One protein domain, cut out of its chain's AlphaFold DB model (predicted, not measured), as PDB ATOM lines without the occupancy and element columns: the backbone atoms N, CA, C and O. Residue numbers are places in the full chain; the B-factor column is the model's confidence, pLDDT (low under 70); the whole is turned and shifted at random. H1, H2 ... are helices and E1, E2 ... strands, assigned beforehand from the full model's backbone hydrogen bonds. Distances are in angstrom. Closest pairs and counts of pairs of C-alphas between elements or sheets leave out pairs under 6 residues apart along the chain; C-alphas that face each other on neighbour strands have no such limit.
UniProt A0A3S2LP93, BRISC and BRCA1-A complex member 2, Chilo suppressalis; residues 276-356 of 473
ATOM      1  N   ALA A 276      45.538 -22.000 -17.460       92.94
ATOM      2  CA  ALA A 276      45.077 -23.077 -18.343       92.94
ATOM      3  C   ALA A 276      43.914 -22.665 -19.266       92.94
ATOM      4  O   ALA A 276      43.525 -23.450 -20.125       92.94
ATOM      5  N   ILE A 277      43.331 -21.476 -19.102       95.12
ATOM      6  CA  ILE A 277      42.157 -21.032 -19.873       95.12
ATOM      7  C   ILE A 277      42.503 -20.902 -21.366       95.12
ATOM      8  O   ILE A 277      43.523 -20.317 -21.726       95.12
ATOM      9  N   LEU A 278      41.628 -21.422 -22.231       94.56
ATOM     10  CA  LEU A 278      41.664 -21.205 -23.682       94.56
ATOM     11  C   LEU A 278      40.628 -20.166 -24.118       94.56
ATOM     12  O   LEU A 278      40.959 -19.223 -24.830       94.56
ATOM     13  N   GLU A 279      39.380 -20.352 -23.692       94.44
ATOM     14  CA  GLU A 279      38.221 -19.522 -24.036       94.44
ATOM     15  C   GLU A 279      37.123 -19.711 -22.978       94.44
ATOM     16  O   GLU A 279      37.053 -20.761 -22.333       94.44
ATOM     17  N   HIS A 280      36.266 -18.707 -22.788       92.06
ATOM     18  CA  HIS A 280      35.034 -18.833 -22.010       92.06
ATOM     19  C   HIS A 280      33.974 -17.828 -22.485       92.06
ATOM     20  O   HIS A 280      34.307 -16.760 -22.999       92.06
ATOM     21  N   ASP A 281      32.704 -18.163 -22.271       88.19
ATOM     22  CA  ASP A 281      31.551 -17.272 -22.423       88.19
ATOM     23  C   ASP A 281      30.709 -17.277 -21.121       88.19
ATOM     24  O   ASP A 281      31.260 -17.508 -20.041       88.19
ATOM     25  N   ALA A 282      29.413 -16.956 -21.177       83.62
ATOM     26  CA  ALA A 282      28.518 -16.953 -20.010       83.62
ATOM     27  C   ALA A 282      28.048 -18.356 -19.559       83.62
ATOM     28  O   ALA A 282      27.628 -18.529 -18.416       83.62
ATOM     29  N   ASN A 283      28.110 -19.354 -20.443       89.50
ATOM     30  CA  ASN A 283      27.660 -20.731 -20.221       89.50
ATOM     31  C   ASN A 283      28.786 -21.762 -20.415       89.50
ATOM     32  O   ASN A 283      28.703 -22.855 -19.859       89.50
ATOM     33  N   ASN A 284      29.831 -21.436 -21.181       92.44
ATOM     34  CA  ASN A 284      30.903 -22.355 -21.558       92.44
ATOM     35  C   ASN A 284      32.277 -21.902 -21.058       92.44
ATOM     36  O   ASN A 284      32.574 -20.711 -21.007       92.44
ATOM     37  N   ALA A 285      33.166 -22.858 -20.787       94.50
ATOM     38  CA  ALA A 285      34.595 -22.603 -20.614       94.50
ATOM     39  C   ALA A 285      35.445 -23.780 -21.107       94.50
ATOM     40  O   ALA A 285      35.074 -24.943 -20.936       94.50
ATOM     41  N   ALA A 286      36.609 -23.482 -21.683       96.00
ATOM     42  CA  ALA A 286      37.579 -24.471 -22.128       96.00
ATOM     43  C   ALA A 286      38.958 -24.236 -21.492       96.00
ATOM     44  O   ALA A 286      39.472 -23.116 -21.477       96.00
ATOM     45  N   PHE A 287      39.575 -25.315 -21.011       95.75
ATOM     46  CA  PHE A 287      40.860 -25.305 -20.310       95.75
ATOM     47  C   PHE A 287      41.813 -26.344 -20.916       95.75
ATOM     48  O   PHE A 287      41.404 -27.474 -21.177       95.75
ATOM     49  N   LEU A 288      43.082 -25.992 -21.111       96.38
ATOM     50  CA  LEU A 288      44.156 -26.878 -21.556       96.38
ATOM     51  C   LEU A 288      44.958 -27.388 -20.356       96.38
ATOM     52  O   LEU A 288      45.634 -26.620 -19.676       96.38
ATOM     53  N   PHE A 289      44.940 -28.698 -20.142       94.19
ATOM     54  CA  PHE A 289      45.660 -29.363 -19.060       94.19
ATOM     55  C   PHE A 289      46.678 -30.374 -19.599       94.19
ATOM     56  O   PHE A 289      46.565 -30.862 -20.724       94.19
ATOM     57  N   GLU A 290      47.657 -30.731 -18.767       92.00
ATOM     58  CA  GLU A 290      48.717 -31.697 -19.072       92.00
ATOM     59  C   GLU A 290      48.805 -32.767 -17.975       92.00
ATOM     60  O   GLU A 290      48.868 -32.443 -16.795       92.00
ATOM     61  N   MET A 291      48.841 -34.052 -18.343       87.38
ATOM     62  CA  MET A 291      49.061 -35.142 -17.382       87.38
ATOM     63  C   MET A 291      49.946 -36.252 -17.962       87.38
ATOM     64  O   MET A 291      49.539 -36.985 -18.875       87.38
ATOM     65  N   ASN A 292      51.143 -36.428 -17.391       86.06
ATOM     66  CA  ASN A 292      52.150 -37.407 -17.827       86.06
ATOM     67  C   ASN A 292      52.462 -37.259 -19.339       86.06
ATOM     68  O   ASN A 292      52.158 -38.167 -20.123       86.06
ATOM     69  N   ASP A 293      52.946 -36.079 -19.748       86.62
ATOM     70  CA  ASP A 293      53.249 -35.669 -21.138       86.62
ATOM     71  C   ASP A 293      52.067 -35.750 -22.131       86.62
ATOM     72  O   ASP A 293      52.246 -35.854 -23.345       86.62
ATOM     73  N   PHE A 294      50.823 -35.744 -21.642       88.69
ATOM     74  CA  PHE A 294      49.621 -35.765 -22.482       88.69
ATOM     75  C   PHE A 294      48.789 -34.520 -22.232       88.69
ATOM     76  O   PHE A 294      48.190 -34.381 -21.167       88.69
ATOM     77  N   HIS A 295      48.745 -33.649 -23.235       93.62
ATOM     78  CA  HIS A 295      47.908 -32.462 -23.251       93.62
ATOM     79  C   HIS A 295      46.482 -32.808 -23.700       93.62
ATOM     80  O   HIS A 295      46.265 -33.628 -24.602       93.62
ATOM     81  N   TRP A 296      45.494 -32.185 -23.073       94.12
ATOM     82  CA  TRP A 296      44.077 -32.417 -23.337       94.12
ATOM     83  C   TRP A 296      43.253 -31.188 -22.946       94.12
ATOM     84  O   TRP A 296      43.661 -30.396 -22.102       94.12
ATOM     85  N   ILE A 297      42.097 -31.027 -23.583       96.12
ATOM     86  CA  ILE A 297      41.183 -29.912 -23.334       96.12
ATOM     87  C   ILE A 297      40.015 -30.418 -22.484       96.12
ATOM     88  O   ILE A 297      39.376 -31.406 -22.859       96.12
ATOM     89  N   LEU A 298      39.733 -29.741 -21.372       94.69
ATOM     90  CA  LEU A 298      38.460 -29.825 -20.659       94.69
ATOM     91  C   LEU A 298      37.530 -28.755 -21.224       94.69
ATOM     92  O   LEU A 298      37.828 -27.575 -21.086       94.69
ATOM     93  N   GLN A 299      36.412 -29.153 -21.816       94.88
ATOM     94  CA  GLN A 299      35.312 -28.250 -22.141       94.88
ATOM     95  C   GLN A 299      34.187 -28.455 -21.120       94.88
ATOM     96  O   GLN A 299      33.818 -29.593 -20.824       94.88
ATOM     97  N   ILE A 300      33.674 -27.355 -20.581       92.38
ATOM     98  CA  ILE A 300      32.590 -27.286 -19.601       92.38
ATOM     99  C   ILE A 300      31.453 -26.502 -20.252       92.38
ATOM    100  O   ILE A 300      31.690 -25.395 -20.726       92.38
ATOM    101  N   ASP A 301      30.255 -27.078 -20.273       92.44
ATOM    102  CA  ASP A 301      29.026 -26.498 -20.832       92.44
ATOM    103  C   ASP A 301      27.944 -26.521 -19.738       92.44
ATOM    104  O   ASP A 301      27.618 -27.582 -19.191       92.44
ATOM    105  N   ILE A 302      27.448 -25.343 -19.344       91.06
ATOM    106  CA  ILE A 302      26.474 -25.168 -18.263       91.06
ATOM    107  C   ILE A 302      25.095 -24.852 -18.850       91.06
ATOM    108  O   ILE A 302      24.769 -23.714 -19.188       91.06
ATOM    109  N   GLY A 303      24.250 -25.878 -18.927       87.12
ATOM    110  CA  GLY A 303      22.909 -25.759 -19.494       87.12
ATOM    111  C   GLY A 303      21.923 -24.921 -18.665       87.12
ATOM    112  O   GLY A 303      22.079 -24.691 -17.466       87.12
ATOM    113  N   VAL A 304      20.808 -24.552 -19.305       84.62
ATOM    114  CA  VAL A 304      19.706 -23.758 -18.715       84.62
ATOM    115  C   VAL A 304      19.023 -24.391 -17.494       84.62
ATOM    116  O   VAL A 304      18.303 -23.704 -16.785       84.62
ATOM    117  N   LYS A 305      19.234 -25.690 -17.237       85.81
ATOM    118  CA  LYS A 305      18.676 -26.418 -16.079       85.81
ATOM    119  C   LYS A 305      19.646 -26.531 -14.897       85.81
ATOM    120  O   LYS A 305      19.480 -27.406 -14.061       85.81
ATOM    121  N   PHE A 306      20.698 -25.725 -14.857       84.69
ATOM    122  CA  PHE A 306      21.583 -25.625 -13.696       84.69
ATOM    123  C   PHE A 306      20.866 -24.862 -12.551       84.69
ATOM    124  O   PHE A 306      20.153 -23.906 -12.849       84.69
ATOM    125  N   PRO A 307      21.014 -25.218 -11.261       84.75
ATOM    126  CA  PRO A 307      21.847 -26.284 -10.708       84.75
ATOM    127  C   PRO A 307      21.247 -27.702 -10.786       84.75
ATOM    128  O   PRO A 307      22.019 -28.654 -10.660       84.75
ATOM    129  N   ASP A 308      19.939 -27.868 -11.037       86.69
ATOM    130  CA  ASP A 308      19.228 -29.169 -11.047       86.69
ATOM    131  C   ASP A 308      19.906 -30.236 -11.921       86.69
ATOM    132  O   ASP A 308      19.875 -31.434 -11.635       86.69
ATOM    133  N   LYS A 309      20.509 -29.796 -13.029       85.62
ATOM    134  CA  LYS A 309      21.398 -30.593 -13.867       85.62
ATOM    135  C   LYS A 309      22.827 -30.061 -13.761       85.62
ATOM    136  O   LYS A 309      23.040 -28.872 -14.009       85.62
ATOM    137  N   PRO A 310      23.815 -30.928 -13.471       85.62
ATOM    138  CA  PRO A 310      25.209 -30.519 -13.426       85.62
ATOM    139  C   PRO A 310      25.732 -30.131 -14.819       85.62
ATOM    140  O   PRO A 310      25.186 -30.592 -15.829       85.62
ATOM    141  N   PRO A 311      26.818 -29.338 -14.889       89.88
ATOM    142  CA  PRO A 311      27.495 -29.019 -16.141       89.88
ATOM    143  C   PRO A 311      27.946 -30.274 -16.893       89.88
ATOM    144  O   PRO A 311      28.389 -31.261 -16.296       89.88
ATOM    145  N   ILE A 312      27.892 -30.212 -18.220       90.94
ATOM    146  CA  ILE A 312      28.410 -31.255 -19.099       90.94
ATOM    147  C   ILE A 312      29.920 -31.054 -19.231       90.94
ATOM    148  O   ILE A 312      30.387 -29.992 -19.639       90.94
ATOM    149  N   LEU A 313      30.690 -32.090 -18.898       92.69
ATOM    150  CA  LEU A 313      32.149 -32.079 -18.988       92.69
ATOM    151  C   LEU A 313      32.596 -32.936 -20.171       92.69
ATOM    152  O   LEU A 313      32.238 -34.110 -20.262       92.69
ATOM    153  N   THR A 314      33.409 -32.374 -21.058       94.38
ATOM    154  CA  THR A 314      33.933 -33.067 -22.239       94.38
ATOM    155  C   THR A 314      35.454 -33.022 -22.258       94.38
ATOM    156  O   THR A 314      36.058 -31.954 -22.311       94.38
ATOM    157  N   LEU A 315      36.082 -34.197 -22.263       94.88
ATOM    158  CA  LEU A 315      37.513 -34.354 -22.511       94.88
ATOM    159  C   LEU A 315      37.759 -34.394 -24.020       94.88
ATOM    160  O   LEU A 315      37.129 -35.186 -24.718       94.88
ATOM    161  N   ARG A 316      38.704 -33.610 -24.535       95.00
ATOM    162  CA  ARG A 316      39.094 -33.605 -25.955       95.00
ATOM    163  C   ARG A 316      40.605 -33.767 -26.094       95.00
ATOM    164  O   ARG A 316      41.381 -33.068 -25.451       95.00
ATOM    165  N   SER A 317      41.040 -34.697 -26.945       93.19
ATOM    166  CA  SER A 317      42.465 -34.888 -27.229       93.19
ATOM    167  C   SER A 317      42.938 -33.896 -28.290       93.19
ATOM    168  O   SER A 317      42.249 -33.681 -29.287       93.19
ATOM    169  N   VAL A 318      44.140 -33.344 -28.107       92.88
ATOM    170  CA  VAL A 318      44.799 -32.489 -29.111       92.88
ATOM    171  C   VAL A 318      45.586 -33.286 -30.163       92.88
ATOM    172  O   VAL A 318      45.980 -32.725 -31.178       92.88
ATOM    173  N   TYR A 319      45.793 -34.593 -29.949       91.25
ATOM    174  CA  TYR A 319      46.632 -35.442 -30.814       91.25
ATOM    175  C   TYR A 319      45.847 -36.428 -31.691       91.25
ATOM    176  O   TYR A 319      46.347 -36.872 -32.721       91.25
ATOM    177  N   HIS A 320      44.642 -36.826 -31.272       91.00
ATOM    178  CA  HIS A 320      43.899 -37.931 -31.888       91.00
ATOM    179  C   HIS A 320      42.647 -37.419 -32.597       91.00
ATOM    180  O   HIS A 320      41.910 -36.601 -32.047       91.00
ATOM    181  N   CYS A 321      42.349 -37.964 -33.777       89.38
ATOM    182  CA  CYS A 321      41.099 -37.717 -34.490       89.38
ATOM    183  C   CYS A 321      40.396 -39.030 -34.869       89.38
ATOM    184  O   CYS A 321      41.016 -40.088 -34.952       89.38
ATOM    185  N   ASN A 322      39.087 -38.957 -35.091       85.19
ATOM    186  CA  ASN A 322      38.258 -40.021 -35.640       85.19
ATOM    187  C   ASN A 322      37.429 -39.424 -36.785       85.19
ATOM    188  O   ASN A 322      36.717 -38.441 -36.581       85.19
ATOM    189  N   LYS A 323      37.547 -39.982 -37.998       86.94
ATOM    190  CA  LYS A 323      36.896 -39.463 -39.222       86.94
ATOM    191  C   LYS A 323      37.092 -37.943 -39.418       86.94
ATOM    192  O   LYS A 323      36.146 -37.219 -39.710       86.94
ATOM    193  N   GLY A 324      38.313 -37.451 -39.187       86.25
ATOM    194  CA  GLY A 324      38.675 -36.032 -39.325       86.25
ATOM    195  C   GLY A 324      38.221 -35.104 -38.188       86.25
ATOM    196  O   GLY A 324      38.648 -33.954 -38.154       86.25
ATOM    197  N   LYS A 325      37.416 -35.573 -37.223       88.31
ATOM    198  CA  LYS A 325      37.042 -34.795 -36.029       88.31
ATOM    199  C   LYS A 325      37.952 -35.142 -34.843       88.31
ATOM    200  O   LYS A 325      38.275 -36.321 -34.685       88.31
ATOM    201  N   PRO A 326      38.365 -34.184 -33.992       91.19
ATOM    202  CA  PRO A 326      39.122 -34.477 -32.772       91.19
ATOM    203  C   PRO A 326      38.420 -35.528 -31.909       91.19
ATOM    204  O   PRO A 326      37.199 -35.493 -31.756       91.19
ATOM    205  N   LYS A 327      39.174 -36.477 -31.347       92.88
ATOM    206  CA  LYS A 327      38.621 -37.497 -30.452       92.88
ATOM    207  C   LYS A 327      38.243 -36.834 -29.127       92.88
ATOM    208  O   LYS A 327      39.056 -36.117 -28.542       92.88
ATOM    209  N   PHE A 328      37.024 -37.092 -28.662       93.81
ATOM    210  CA  PHE A 328      36.483 -36.555 -27.416       93.81
ATOM    211  C   PHE A 328      35.726 -37.632 -26.627       93.81
ATOM    212  O   PHE A 328      35.379 -38.680 -27.177       93.81
ATOM    213  N   LYS A 329      35.483 -37.362 -25.344       93.56
ATOM    214  CA  LYS A 329      34.687 -38.176 -24.424       93.56
ATOM    215  C   LYS A 329      33.889 -37.250 -23.512       93.56
ATOM    216  O   LYS A 329      34.476 -36.499 -22.736       93.56
ATOM    217  N   VAL A 330      32.565 -37.316 -23.604       93.31
ATOM    218  CA  VAL A 330      31.666 -36.689 -22.625       93.31
ATOM    219  C   VAL A 330      31.698 -37.540 -21.357       93.31
ATOM    220  O   VAL A 330      31.640 -38.769 -21.439       93.31
ATOM    221  N   LEU A 331      31.841 -36.906 -20.198       89.31
ATOM    222  CA  LEU A 331      31.862 -37.590 -18.910       89.31
ATOM    223  C   LEU A 331      30.437 -37.775 -18.375       89.31
ATOM    224  O   LEU A 331      29.610 -36.876 -18.536       89.31
ATOM    225  N   PRO A 332      30.131 -38.907 -17.711       77.19
ATOM    226  CA  PRO A 332      28.894 -39.028 -16.953       77.19
ATOM    227  C   PRO A 332      28.901 -38.049 -15.770       77.19
ATOM    228  O   PRO A 332      29.971 -37.590 -15.353       77.19
ATOM    229  N   SER A 333      27.701 -37.751 -15.255       69.12
ATOM    230  CA  SER A 333      27.411 -36.762 -14.207       69.12
ATOM    231  C   SER A 333      28.523 -36.667 -13.163       69.12
ATOM    232  O   SER A 333      28.760 -37.611 -12.407       69.12
ATOM    233  N   CYS A 334      29.232 -35.539 -13.151       64.25
ATOM    234  CA  CYS A 334      30.390 -35.372 -12.286       64.25
ATOM    235  C   CYS A 334      29.950 -35.246 -10.822       64.25
ATOM    236  O   CYS A 334      29.112 -34.392 -10.525       64.25
ATOM    237  N   PRO A 335      30.533 -36.013  -9.885       64.81
ATOM    238  CA  PRO A 335      30.353 -35.730  -8.473       64.81
ATOM    239  C   PRO A 335      31.062 -34.410  -8.135       64.81
ATOM    240  O   PRO A 335      32.264 -34.264  -8.363       64.81
ATOM    241  N   TYR A 336      30.332 -33.441  -7.575       65.69
ATOM    242  CA  TYR A 336      30.924 -32.188  -7.084       65.69
ATOM    243  C   TYR A 336      31.959 -32.470  -5.977       65.69
ATOM    244  O   TYR A 336      33.064 -31.923  -5.962       65.69
ATOM    245  N   LYS A 337      31.651 -33.428  -5.094       67.19
ATOM    246  CA  LYS A 337      32.578 -33.962  -4.090       67.19
ATOM    247  C   LYS A 337      33.661 -34.804  -4.804       67.19
ATOM    248  O   LYS A 337      33.379 -35.899  -5.274       67.19
ATOM    249  N   ASN A 338      34.900 -34.292  -4.844       75.81
ATOM    250  CA  ASN A 338      36.090 -34.859  -5.522       75.81
ATOM    251  C   ASN A 338      36.152 -34.739  -7.070       75.81
ATOM    252  O   ASN A 338      36.616 -35.650  -7.757       75.81
ATOM    253  N   PHE A 339      35.767 -33.580  -7.615       80.94
ATOM    254  CA  PHE A 339      35.938 -33.233  -9.036       80.94
ATOM    255  C   PHE A 339      37.343 -33.536  -9.604       80.94
ATOM    256  O   PHE A 339      37.453 -34.177 -10.644       80.94
ATOM    257  N   GLU A 340      38.425 -33.108  -8.942       82.56
ATOM    258  CA  GLU A 340      39.792 -33.248  -9.484       82.56
ATOM    259  C   GLU A 340      40.227 -34.709  -9.617       82.56
ATOM    260  O   GLU A 340      40.609 -35.126 -10.709       82.56
ATOM    261  N   GLY A 341      40.098 -35.511  -8.553       84.12
ATOM    262  CA  GLY A 341      40.464 -36.929  -8.602       84.12
ATOM    263  C   GLY A 341      39.610 -37.727  -9.593       84.12
ATOM    264  O   GLY A 341      40.112 -38.638 -10.252       84.12
ATOM    265  N   TYR A 342      38.335 -37.354  -9.760       86.62
ATOM    266  CA  TYR A 342      37.476 -37.921 -10.800       86.62
ATOM    267  C   TYR A 342      37.975 -37.572 -12.211       86.62
ATOM    268  O   TYR A 342      38.087 -38.457 -13.061       86.62
ATOM    269  N   ILE A 343      38.328 -36.308 -12.463       87.31
ATOM    270  CA  ILE A 343      38.864 -35.858 -13.754       87.31
ATOM    271  C   ILE A 343      40.194 -36.549 -14.074       87.31
ATOM    272  O   ILE A 343      40.328 -37.094 -15.169       87.31
ATOM    273  N   GLU A 344      41.142 -36.622 -13.135       87.12
ATOM    274  CA  GLU A 344      42.416 -37.338 -13.324       87.12
ATOM    275  C   GLU A 344      42.190 -38.809 -13.718       87.12
ATOM    276  O   GLU A 344      42.777 -39.303 -14.692       87.12
ATOM    277  N   GLN A 345      41.275 -39.503 -13.030       88.50
ATOM    278  CA  GLN A 345      40.901 -40.880 -13.353       88.50
ATOM    279  C   GLN A 345      40.306 -40.995 -14.768       88.50
ATOM    280  O   GLN A 345      40.722 -41.857 -15.549       88.50
ATOM    281  N   GLN A 346      39.363 -40.119 -15.132       90.56
ATOM    282  CA  GLN A 346      38.723 -40.141 -16.451       90.56
ATOM    283  C   GLN A 346      39.698 -39.808 -17.587       90.56
ATOM    284  O   GLN A 346      39.639 -40.442 -18.643       90.56
ATOM    285  N   VAL A 347      40.635 -38.881 -17.372       89.94
ATOM    286  CA  VAL A 347      41.687 -38.537 -18.342       89.94
ATOM    287  C   VAL A 347      42.627 -39.717 -18.561       89.94
ATOM    288  O   VAL A 347      42.985 -40.001 -19.704       89.94
ATOM    289  N   GLN A 348      42.998 -40.459 -17.513       89.62
ATOM    290  CA  GLN A 348      43.859 -41.634 -17.665       89.62
ATOM    291  C   GLN A 348      43.162 -42.767 -18.443       89.62
ATOM    292  O   GLN A 348      43.797 -43.417 -19.279       89.62
ATOM    293  N   ILE A 349      41.856 -42.961 -18.237       90.25
ATOM    294  CA  ILE A 349      41.034 -43.886 -19.034       90.25
ATOM    295  C   ILE A 349      40.971 -43.408 -20.497       90.25
ATOM    296  O   ILE A 349      41.307 -44.158 -21.413       90.25
ATOM    297  N   PHE A 350      40.629 -42.138 -20.724       91.81
ATOM    298  CA  PHE A 350      40.522 -41.536 -22.056       91.81
ATOM    299  C   PHE A 350      41.848 -41.557 -22.837       91.81
ATOM    300  O   PHE A 350      41.861 -41.804 -24.044       91.81
ATOM    301  N   LYS A 351      42.987 -41.375 -22.161       89.94
ATOM    302  CA  LYS A 351      44.336 -41.500 -22.735       89.94
ATOM    303  C   LYS A 351      44.612 -42.919 -23.244       89.94
ATOM    304  O   LYS A 351      45.183 -43.074 -24.324       89.94
ATOM    305  N   ASN A 352      44.173 -43.944 -22.513       88.69
ATOM    306  CA  ASN A 352      44.311 -45.346 -22.923       88.69
ATOM    307  C   ASN A 352      43.387 -45.678 -24.110       88.69
ATOM    308  O   ASN A 352      43.842 -46.253 -25.099       88.69
ATOM    309  N   GLU A 353      42.131 -45.216 -24.069       88.25
ATOM    310  CA  GLU A 353      41.185 -45.302 -25.192       88.25
ATOM    311  C   GLU A 353      41.715 -44.595 -26.453       88.25
ATOM    312  O   GLU A 353      41.526 -45.074 -27.573       88.25
ATOM    313  N   CYS A 354      42.371 -43.439 -26.311       85.81
ATOM    314  CA  CYS A 354      42.993 -42.709 -27.421       85.81
ATOM    315  C   CYS A 354      44.119 -43.511 -28.083       85.81
ATOM    316  O   CYS A 354      44.155 -43.580 -29.308       85.81
ATOM    317  N   LYS A 355      44.956 -44.185 -27.286       82.12
ATOM    318  CA  LYS A 355      46.050 -45.052 -27.758       82.12
ATOM    319  C   LYS A 355      45.594 -46.396 -28.349       82.12
ATOM    320  O   LYS A 355      46.439 -47.193 -28.739       82.12
ATOM    321  N   GLY A 356      44.289 -46.678 -28.391       71.88
ATOM    322  CA  GLY A 356      43.757 -47.957 -28.876       71.88
ATOM    323  C   GLY A 356      43.991 -49.135 -27.923       71.88
ATOM    324  O   GLY A 356      43.791 -50.281 -28.315       71.88
TER     325      GLY A 356
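What this domain is: This is residues 276 to 356 of the 473 residues of the protein "BRISC and BRCA1-A complex member 2" of Chilo suppressalis (UniProt A0A3S2LP93). A single strongly twisted sheet of five strands is covered on one face by one helix, H1, which packs slantwise over the inner strands E3 and E4; the other face is bare. The sheet is one up-and-back run of hairpins, and E4 bends sharply within it. The printed part has 81 residues, with five named strands and then one named helix, in the order E1 E2 E3 E4 E5 H1; the strands lie side by side in that same order, all antiparallel, and the class is mixed, helices and strands. It is compact, with a radius of gyration of the C-alphas of 12.9 A and spans of 36 by 26 by 23 A.

Where its parts are: E1 is residues 277 to 280, beginning at C-alpha 277 at (42.157, -21.032, -19.873), and is 7.8 A long. E2, residues 284 to 290, measures 20.3 A, and E3, residues 295 to 301, measures 19.9 A. E4, residues 312 to 322, is the longest strand by residues; it measures 21.2 A from C-alpha 312 at (28.410, -31.255, -19.099) and bends by 109 degrees at residue 319. E5 is residues 325 to 330, 14.6 A. H1, residues 339 to 354, measures 21.9 A and ends at C-alpha 354 at (42.993, -42.709, -27.421).

How they stand to each other: The five strands form a meander, each strand the antiparallel neighbour of the one before, with E1 and E5 as edge strands. In the hairpin E1 and E2, N 278 and O 286 are 2.8 A apart, within hydrogen-bond range. In the hairpin E2 and E3, at 161 degrees, N 287 and O 298 are 2.9 A apart. In the hairpin E3 and E4, N 299 and O 314 are 2.9 A apart. In the hairpin E4 and E5, N 315 and O 329 are 2.8 A apart on one side of the bend, and N 322 and O 325 are 2.8 A apart beyond it. H1 is on the sheet, two layers in all, a helix on one face of a sheet, at a height over the sheet of 8.6 A. It lies over E3 and E4, and is only just slantwise to the strands, at 57 degrees to E3 on the local plane. The closest C-alphas of E4 and H1 are those of His 320 and Cys 354, 6.6 A apart. Every O i to N i+4 pair of H1 is within hydrogen-bond range. E1 is apart from E4 and E5.

The domain as a whole: The C-alphas farthest apart, of Asp 293 and Lys 305, are 36.1 A apart. The printed part has no cut and no long link. Mean pLDDT of the printed part is 88.0; residues 333 to 337, between E5 and H1, are under 70.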